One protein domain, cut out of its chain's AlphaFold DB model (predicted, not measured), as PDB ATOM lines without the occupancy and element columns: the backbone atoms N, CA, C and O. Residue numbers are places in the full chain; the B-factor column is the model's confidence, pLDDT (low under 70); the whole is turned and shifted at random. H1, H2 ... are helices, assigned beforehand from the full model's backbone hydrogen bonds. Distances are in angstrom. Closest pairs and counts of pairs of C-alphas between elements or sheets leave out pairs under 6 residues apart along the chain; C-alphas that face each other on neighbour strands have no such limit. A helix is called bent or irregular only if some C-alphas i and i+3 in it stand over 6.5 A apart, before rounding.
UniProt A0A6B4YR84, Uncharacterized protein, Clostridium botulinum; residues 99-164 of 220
ATOM      1  N   GLU A  99      87.794 -80.801  -4.349       60.44
ATOM      2  CA  GLU A  99      86.708 -81.329  -3.500       60.44
ATOM      3  C   GLU A  99      87.052 -82.728  -2.949       60.44
ATOM      4  O   GLU A  99      86.657 -83.097  -1.846       60.44
ATOM      5  N   ASN A 100      87.894 -83.484  -3.661       87.00
ATOM      6  CA  ASN A 100      88.307 -84.828  -3.265       87.00
ATOM      7  C   ASN A 100      89.450 -84.834  -2.226       87.00
ATOM      8  O   ASN A 100      89.549 -85.760  -1.418       87.00
ATOM      9  N   ILE A 101      90.338 -83.826  -2.212       94.44
ATOM     10  CA  ILE A 101      91.490 -83.861  -1.293       94.44
ATOM     11  C   ILE A 101      91.058 -83.777   0.172       94.44
ATOM     12  O   ILE A 101      91.641 -84.462   1.013       94.44
ATOM     13  N   LYS A 102      90.007 -83.000   0.465       95.69
ATOM     14  CA  LYS A 102      89.463 -82.833   1.816       95.69
ATOM     15  C   LYS A 102      89.047 -84.173   2.418       95.69
ATOM     16  O   LYS A 102      89.521 -84.544   3.489       95.69
ATOM     17  N   GLU A 103      88.203 -84.916   1.711       95.56
ATOM     18  CA  GLU A 103      87.714 -86.218   2.170       95.56
ATOM     19  C   GLU A 103      88.852 -87.234   2.290       95.56
ATOM     20  O   GLU A 103      88.956 -87.941   3.294       95.56
ATOM     21  N   LYS A 104      89.752 -87.268   1.298       96.81
ATOM     22  CA  LYS A 104      90.912 -88.166   1.292       96.81
ATOM     23  C   LYS A 104      91.819 -87.950   2.494       96.81
ATOM     24  O   LYS A 104      92.168 -88.925   3.157       96.81
ATOM     25  N   VAL A 105      92.206 -86.705   2.778       97.62
ATOM     26  CA  VAL A 105      93.122 -86.419   3.888       97.62
ATOM     27  C   VAL A 105      92.438 -86.617   5.239       97.62
ATOM     28  O   VAL A 105      93.041 -87.194   6.138       97.62
ATOM     29  N   MET A 106      91.158 -86.244   5.372       96.81
ATOM     30  CA  MET A 106      90.394 -86.516   6.591       96.81
ATOM     31  C   MET A 106      90.307 -88.020   6.862       96.81
ATOM     32  O   MET A 106      90.595 -88.466   7.971       96.81
ATOM     33  N   ASN A 107      89.975 -88.821   5.846       97.25
ATOM     34  CA  ASN A 107      89.928 -90.271   5.995       97.25
ATOM     35  C   ASN A 107      91.311 -90.867   6.289       97.25
ATOM     36  O   ASN A 107      91.416 -91.780   7.105       97.25
ATOM     37  N   TYR A 108      92.370 -90.342   5.668       97.56
ATOM     38  CA  TYR A 108      93.737 -90.753   5.970       97.56
ATOM     39  C   TYR A 108      94.080 -90.513   7.447       97.56
ATOM     40  O   TYR A 108      94.480 -91.455   8.123       97.56
ATOM     41  N   ILE A 109      93.846 -89.307   7.975       97.88
ATOM     42  CA  ILE A 109      94.155 -88.966   9.373       97.88
ATOM     43  C   ILE A 109      93.359 -89.850  10.345       97.88
ATOM     44  O   ILE A 109      93.933 -90.390  11.288       97.88
ATOM     45  N   ILE A 110      92.058 -90.041  10.106       96.12
ATOM     46  CA  ILE A 110      91.174 -90.744  11.048       96.12
ATOM     47  C   ILE A 110      91.291 -92.274  10.953       96.12
ATOM     48  O   ILE A 110      91.244 -92.940  11.984       96.12
ATOM     49  N   ASN A 111      91.435 -92.834   9.747       95.69
ATOM     50  CA  ASN A 111      91.341 -94.282   9.504       95.69
ATOM     51  C   ASN A 111      92.527 -94.870   8.713       95.69
ATOM     52  O   ASN A 111      92.733 -96.075   8.723       95.69
ATOM     53  N   GLY A 112      93.301 -94.062   7.985       94.25
ATOM     54  CA  GLY A 112      94.243 -94.544   6.962       94.25
ATOM     55  C   GLY A 112      95.663 -94.864   7.433       94.25
ATOM     56  O   GLY A 112      96.540 -95.023   6.590       94.25
ATOM     57  N   GLN A 113      95.906 -94.940   8.745       96.38
ATOM     58  CA  GLN A 113      97.249 -95.071   9.339       96.38
ATOM     59  C   GLN A 113      97.446 -96.393  10.108       96.38
ATOM     60  O   GLN A 113      98.264 -96.472  11.023       96.38
ATOM     61  N   GLU A 114      96.678 -97.438   9.786       94.75
ATOM     62  CA  GLU A 114      96.684 -98.721  10.519       94.75
ATOM     63  C   GLU A 114      98.031 -99.458  10.472       94.75
ATOM     64  O   GLU A 114      98.355-100.228  11.374       94.75
ATOM     65  N   ASN A 115      98.834 -99.208   9.439       95.50
ATOM     66  CA  ASN A 115     100.164 -99.790   9.271       95.50
ATOM     67  C   ASN A 115     101.261 -99.074  10.079       95.50
ATOM     68  O   ASN A 115     102.409 -99.518  10.042       95.50
ATOM     69  N   LYS A 116     100.937 -97.977  10.774       95.75
ATOM     70  CA  LYS A 116     101.881 -97.209  11.591       95.75
ATOM     71  C   LYS A 116     101.724 -97.548  13.077       95.75
ATOM     72  O   LYS A 116     100.598 -97.752  13.546       95.75
ATOM     73  N   PRO A 117     102.823 -97.569  13.850       96.31
ATOM     74  CA  PRO A 117     102.725 -97.635  15.300       96.31
ATOM     75  C   PRO A 117     102.004 -96.394  15.838       96.31
ATOM     76  O   PRO A 117     102.074 -95.312  15.260       96.31
ATOM     77  N   GLU A 118     101.331 -96.535  16.979       92.06
ATOM     78  CA  GLU A 118     100.486 -95.479  17.557       92.06
ATOM     79  C   GLU A 118     101.231 -94.157  17.818       92.06
ATOM     80  O   GLU A 118     100.620 -93.094  17.780       92.06
ATOM     81  N   ALA A 119     102.543 -94.210  18.060       92.12
ATOM     82  CA  ALA A 119     103.383 -93.031  18.270       92.12
ATOM     83  C   ALA A 119     103.717 -92.260  16.976       92.12
ATOM     84  O   ALA A 119     104.057 -91.086  17.052       92.12
ATOM     85  N   GLU A 120     103.624 -92.900  15.807       95.12
ATOM     86  CA  GLU A 120     103.918 -92.284  14.500       95.12
ATOM     87  C   GLU A 120     102.659 -91.804  13.772       95.12
ATOM     88  O   GLU A 120     102.749 -91.203  12.703       95.12
ATOM     89  N   LYS A 121     101.470 -92.091  14.308       97.19
ATOM     90  CA  LYS A 121     100.225 -91.626  13.699       97.19
ATOM     91  C   LYS A 121     100.088 -90.119  13.875       97.19
ATOM     92  O   LYS A 121     100.299 -89.592  14.964       97.19
ATOM     93  N   ILE A 122      99.628 -89.453  12.824       97.81
ATOM     94  CA  ILE A 122      99.119 -88.085  12.877       97.81
ATOM     95  C   ILE A 122      97.766 -88.130  13.579       97.81
ATOM     96  O   ILE A 122      96.869 -88.858  13.144       97.81
ATOM     97  N   LYS A 123      97.610 -87.367  14.662       96.38
ATOM     98  CA  LYS A 123      96.419 -87.430  15.510       96.38
ATOM     99  C   LYS A 123      95.750 -86.080  15.617       96.38
ATOM    100  O   LYS A 123      96.397 -85.066  15.845       96.38
ATOM    101  N   TRP A 124      94.439 -86.106  15.447       98.25
ATOM    102  CA  TRP A 124      93.581 -84.935  15.456       98.25
ATOM    103  C   TRP A 124      92.280 -85.284  16.157       98.25
ATOM    104  O   TRP A 124      91.750 -86.387  15.979       98.25
ATOM    105  N   SER A 125      91.721 -84.324  16.888       97.69
ATOM    106  CA  SER A 125      90.300 -84.386  17.196       97.69
ATOM    107  C   SER A 125      89.493 -84.203  15.908       97.69
ATOM    108  O   SER A 125      89.804 -83.360  15.062       97.69
ATOM    109  N   LYS A 126      88.409 -84.974  15.768       96.75
ATOM    110  CA  LYS A 126      87.461 -84.811  14.657       96.75
ATOM    111  C   LYS A 126      86.821 -83.425  14.667       96.75
ATOM    112  O   LYS A 126      86.595 -82.866  13.597       96.75
ATOM    113  N   THR A 127      86.519 -82.872  15.842       97.19
ATOM    114  CA  THR A 127      85.871 -81.555  15.942       97.19
ATOM    115  C   THR A 127      86.807 -80.459  15.448       97.19
ATOM    116  O   THR A 127      86.374 -79.629  14.654       97.19
ATOM    117  N   PHE A 128      88.092 -80.527  15.802       98.31
ATOM    118  CA  PHE A 128      89.129 -79.614  15.323       98.31
ATOM    119  C   PHE A 128      89.391 -79.769  13.831       98.31
ATOM    120  O   PHE A 128      89.381 -78.779  13.105       98.31
ATOM    121  N   LEU A 129      89.560 -81.003  13.350       97.69
ATOM    122  CA  LEU A 129      89.814 -81.271  11.934       97.69
ATOM    123  C   LEU A 129      88.689 -80.727  11.038       97.69
ATOM    124  O   LEU A 129      88.948 -80.242   9.939       97.69
ATOM    125  N   ASN A 130      87.447 -80.743  11.528       96.75
ATOM    126  CA  ASN A 130      86.289 -80.192  10.825       96.75
ATOM    127  C   ASN A 130      86.270 -78.655  10.747       96.75
ATOM    128  O   ASN A 130      85.572 -78.124   9.883       96.75
ATOM    129  N   GLN A 131      87.016 -77.946  11.602       97.06
ATOM    130  CA  GLN A 131      87.144 -76.481  11.548       97.06
ATOM    131  C   GLN A 131      88.193 -76.011  10.533       97.06
ATOM    132  O   GLN A 131      88.281 -74.822  10.231       97.06
ATOM    133  N   VAL A 132      89.015 -76.922  10.010       97.06
ATOM    134  CA  VAL A 132      90.135 -76.568   9.139       97.06
ATOM    135  C   VAL A 132      89.653 -76.264   7.719       97.06
ATOM    136  O   VAL A 132      88.963 -77.067   7.088       97.06
ATOM    137  N   ASP A 133      90.109 -75.141   7.159       96.81
ATOM    138  CA  ASP A 133      90.006 -74.855   5.723       96.81
ATOM    139  C   ASP A 133      91.065 -75.656   4.942       96.81
ATOM    140  O   ASP A 133      92.125 -75.157   4.544       96.81
ATOM    141  N   ILE A 134      90.788 -76.954   4.784       96.75
ATOM    142  CA  ILE A 134      91.708 -77.925   4.177       96.75
ATOM    143  C   ILE A 134      92.012 -77.576   2.720       96.75
ATOM    144  O   ILE A 134      93.146 -77.729   2.275       96.75
ATOM    145  N   GLU A 135      91.033 -77.082   1.966       95.69
ATOM    146  CA  GLU A 135      91.227 -76.747   0.554       95.69
ATOM    147  C   GLU A 135      92.189 -75.572   0.382       95.69
ATOM    148  O   GLU A 135      93.071 -75.604  -0.483       95.69
ATOM    149  N   ASN A 136      92.055 -74.535   1.211       96.69
ATOM    150  CA  ASN A 136      92.985 -73.418   1.184       96.69
ATOM    151  C   ASN A 136      94.388 -73.834   1.650       96.69
ATOM    152  O   ASN A 136      95.377 -73.463   1.016       96.69
ATOM    153  N   LEU A 137      94.492 -74.651   2.703       97.44
ATOM    154  CA  LEU A 137      95.773 -75.226   3.132       97.44
ATOM    155  C   LEU A 137      96.421 -76.070   2.034       97.44
ATOM    156  O   LEU A 137      97.628 -75.961   1.828       97.44
ATOM    157  N   TYR A 138      95.638 -76.849   1.289       97.50
ATOM    158  CA  TYR A 138      96.142 -77.636   0.168       97.50
ATOM    159  C   TYR A 138      96.689 -76.746  -0.948       97.50
ATOM    160  O   TYR A 138      97.797 -76.967  -1.434       97.50
ATOM    161  N   LYS A 139      95.976 -75.673  -1.312       96.62
ATOM    162  CA  LYS A 139      96.471 -74.685  -2.288       96.62
ATOM    163  C   LYS A 139      97.804 -74.078  -1.848       96.62
ATOM    164  O   LYS A 139      98.703 -73.921  -2.674       96.62
ATOM    165  N   GLN A 140      97.953 -73.758  -0.561       97.88
ATOM    166  CA  GLN A 140      99.212 -73.252  -0.006       97.88
ATOM    167  C   GLN A 140     100.323 -74.307  -0.049       97.88
ATOM    168  O   GLN A 140     101.426 -74.007  -0.499       97.88
ATOM    169  N   TYR A 141     100.019 -75.543   0.344       98.06
ATOM    170  CA  TYR A 141     100.942 -76.673   0.287       98.06
ATOM    171  C   TYR A 141     101.495 -76.885  -1.130       98.06
ATOM    172  O   TYR A 141     102.710 -76.921  -1.315       98.06
ATOM    173  N   ILE A 142     100.632 -76.910  -2.152       97.38
ATOM    174  CA  ILE A 142     101.055 -77.047  -3.555       97.38
ATOM    175  C   ILE A 142     101.856 -75.833  -4.031       97.38
ATOM    176  O   ILE A 142     102.890 -75.994  -4.680       97.38
ATOM    177  N   LYS A 143     101.438 -74.613  -3.674       97.50
ATOM    178  CA  LYS A 143     102.190 -73.388  -3.992       97.50
ATOM    179  C   LYS A 143     103.613 -73.419  -3.415       97.50
ATOM    180  O   LYS A 143     104.526 -72.886  -4.039       97.50
ATOM    181  N   ASN A 144     103.793 -74.067  -2.269       97.12
ATOM    182  CA  ASN A 144     105.077 -74.232  -1.591       97.12
ATOM    183  C   ASN A 144     105.873 -75.462  -2.077       97.12
ATOM    184  O   ASN A 144     106.881 -75.810  -1.467       97.12
ATOM    185  N   GLY A 145     105.456 -76.111  -3.172       96.69
ATOM    186  CA  GLY A 145     106.159 -77.252  -3.768       96.69
ATOM    187  C   GLY A 145     105.761 -78.618  -3.204       96.69
ATOM    188  O   GLY A 145     106.500 -79.583  -3.381       96.69
ATOM    189  N   GLY A 146     104.617 -78.709  -2.522       97.06
ATOM    190  CA  GLY A 146     104.077 -79.956  -1.990       97.06
ATOM    191  C   GLY A 146     103.727 -81.001  -3.059       97.06
ATOM    192  O   GLY A 146     103.340 -80.678  -4.181       97.06
ATOM    193  N   GLU A 147     103.828 -82.277  -2.687       96.38
ATOM    194  CA  GLU A 147     103.484 -83.433  -3.525       96.38
ATOM    195  C   GLU A 147     101.967 -83.687  -3.536       96.38
ATOM    196  O   GLU A 147     101.380 -83.979  -2.494       96.38
ATOM    197  N   THR A 148     101.331 -83.640  -4.711       92.19
ATOM    198  CA  THR A 148      99.866 -83.788  -4.876       92.19
ATOM    199  C   THR A 148      99.330 -85.194  -4.589       92.19
ATOM    200  O   THR A 148      98.146 -85.371  -4.313       92.19
ATOM    201  N   ASN A 149     100.181 -86.216  -4.663       91.19
ATOM    202  CA  ASN A 149      99.819 -87.627  -4.511       91.19
ATOM    203  C   ASN A 149     100.274 -88.227  -3.172       91.19
ATOM    204  O   ASN A 149     100.273 -89.448  -3.019       91.19
ATOM    205  N   ASN A 150     100.655 -87.386  -2.208       96.00
ATOM    206  CA  ASN A 150     101.153 -87.814  -0.909       96.00
ATOM    207  C   ASN A 150     100.300 -87.228   0.226       96.00
ATOM    208  O   ASN A 150     100.528 -86.108   0.684       96.00
ATOM    209  N   LEU A 151      99.299 -87.998   0.666       96.38
ATOM    210  CA  LEU A 151      98.378 -87.576   1.729       96.38
ATOM    211  C   LEU A 151      99.068 -87.437   3.084       96.38
ATOM    212  O   LEU A 151      98.683 -86.567   3.855       96.38
ATOM    213  N   GLU A 152     100.079 -88.261   3.356       97.25
ATOM    214  CA  GLU A 152     100.835 -88.202   4.607       97.25
ATOM    215  C   GLU A 152     101.555 -86.863   4.739       97.25
ATOM    216  O   GLU A 152     101.304 -86.124   5.685       97.25
ATOM    217  N   LYS A 153     102.339 -86.483   3.723       98.12
ATOM    218  CA  LYS A 153     103.037 -85.190   3.719       98.12
ATOM    219  C   LYS A 153     102.081 -84.006   3.794       98.12
ATOM    220  O   LYS A 153     102.400 -82.997   4.421       98.12
ATOM    221  N   PHE A 154     100.914 -84.110   3.162       98.31
ATOM    222  CA  PHE A 154      99.912 -83.058   3.276       98.31
ATOM    223  C   PHE A 154      99.296 -82.997   4.685       98.31
ATOM    224  O   PHE A 154      99.130 -81.907   5.227       98.31
ATOM    225  N   ALA A 155      99.017 -84.139   5.316       98.38
ATOM    226  CA  ALA A 155      98.531 -84.197   6.693       98.38
ATOM    227  C   ALA A 155      99.569 -83.667   7.706       98.38
ATOM    228  O   ALA A 155      99.203 -82.938   8.633       98.38
ATOM    229  N   ASP A 156     100.859 -83.945   7.501       98.12
ATOM    230  CA  ASP A 156     101.948 -83.347   8.284       98.12
ATOM    231  C   ASP A 156     101.976 -81.827   8.107       98.12
ATOM    232  O   ASP A 156     102.008 -81.069   9.077       98.12
ATOM    233  N   TYR A 157     101.885 -81.361   6.857       98.44
ATOM    234  CA  TYR A 157     101.817 -79.937   6.557       98.44
ATOM    235  C   TYR A 157     100.628 -79.266   7.257       98.44
ATOM    236  O   TYR A 157     100.794 -78.200   7.848       98.44
ATOM    237  N   MET A 158      99.445 -79.888   7.236       98.31
ATOM    238  CA  MET A 158      98.273 -79.396   7.965       98.31
ATOM    239  C   MET A 158      98.540 -79.302   9.468       98.31
ATOM    240  O   MET A 158      98.222 -78.283  10.074       98.31
ATOM    241  N   THR A 159      99.163 -80.321  10.058       97.75
ATOM    242  CA  THR A 159      99.487 -80.365  11.496       97.75
ATOM    243  C   THR A 159     100.415 -79.230  11.919       97.75
ATOM    244  O   THR A 159     100.310 -78.742  13.035       97.75
ATOM    245  N   LEU A 160     101.267 -78.742  11.020       97.19
ATOM    246  CA  LEU A 160     102.176 -77.633  11.311       97.19
ATOM    247  C   LEU A 160     101.590 -76.252  10.975       97.19
ATOM    248  O   LEU A 160     101.974 -75.260  11.591       97.19
ATOM    249  N   ASN A 161     100.677 -76.167  10.003       97.88
ATOM    250  CA  ASN A 161     100.284 -74.889   9.392       97.88
ATOM    251  C   ASN A 161      98.800 -74.535   9.539       97.88
ATOM    252  O   ASN A 161      98.423 -73.403   9.239       97.88
ATOM    253  N   ALA A 162      97.941 -75.458   9.978       98.06
ATOM    254  CA  ALA A 162      96.530 -75.153  10.185       98.06
ATOM    255  C   ALA A 162      96.360 -74.089  11.267       98.06
ATOM    256  O   ALA A 162      97.008 -74.156  12.304       98.06
ATOM    257  N   THR A 163      95.491 -73.107  11.050       97.75
ATOM    258  CA  THR A 163      95.213 -72.072  12.051       97.75
ATOM    259  C   THR A 163      94.646 -72.693  13.329       97.75
ATOM    260  O   THR A 163      93.796 -73.578  13.260       97.75
ATOM    261  N   ILE A 164      95.093 -72.206  14.487       98.31
ATOM    262  CA  ILE A 164      94.503 -72.559  15.783       98.31
ATOM    263  C   ILE A 164      93.110 -71.911  15.870       98.31
ATOM    264  O   ILE A 164      93.025 -70.688  15.714       98.31
TER     265      ILE A 164
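What this domain is: This is residues 99 to 164 of the 220 residues of an uncharacterized protein of Clostridium botulinum (UniProt A0A6B4YR84). Three helices, H1, H3 and H4, pack together about at right angles to one another, while the short H2 lies near H1 and a loop, residues 114 to 120, sticks out at one end. The printed part has 66 residues with four named helices, in the order H1, H2, H3, H4, and no named strand; the class is all helix. It is compact, with a radius of gyration of the C-alphas of 11.2 A, and its rounded outline spans 31 by 24 by 21 A.

Where its parts are: H1, the longest helix, holds residues 99 to 111, 18.9 A long, from C-alpha 99 at (86.708, -81.329, -3.500). It is neither bent nor irregular, but only just: C-alphas 99 and 102 are 6.2 A apart. H4 holds residues 151 to 161, 14.9 A, ending with C-alpha 161 at (100.284, -74.889, 9.392). H3 is residues 134 to 143, 14.0 A; H2 is residues 126 to 129, 5.0 A.

How they stand to each other: The helix packing is mostly crossed. H1 touches H4 with residues 104 to 109 alone, about perpendicular at 89 degrees; the closest C-alphas, of Val 105 and Leu 151, are 5.8 A apart. With residues 99 to 102 alone H1 touches H3, about perpendicular at 76 degrees; the closest C-alphas are Lys 102 and Ile 134, 5.9 A. H3 touches H4, about perpendicular at 82 degrees, closest at the C-alphas of Leu 137 and Met 158, 6.9 A. H2 is close to H1 but not clearly touching, with the closest C-alphas, of Met 106 and Leu 129, 7.5 A apart; it is apart from H3 and H4. Each O i to N i+4 pair is within hydrogen-bond range in H3 and H4, and 8 of 9 are in H1; H2 is too short for such a pair.

The domain as a whole: The two C-alphas farthest apart, of Pro 117 and Lys 143, are 31.0 A apart. The printed part has no cut. The link from H1 to H2 is long, with 14 residues. Mean pLDDT of the printed part is 96.0; residue 99 is under 70.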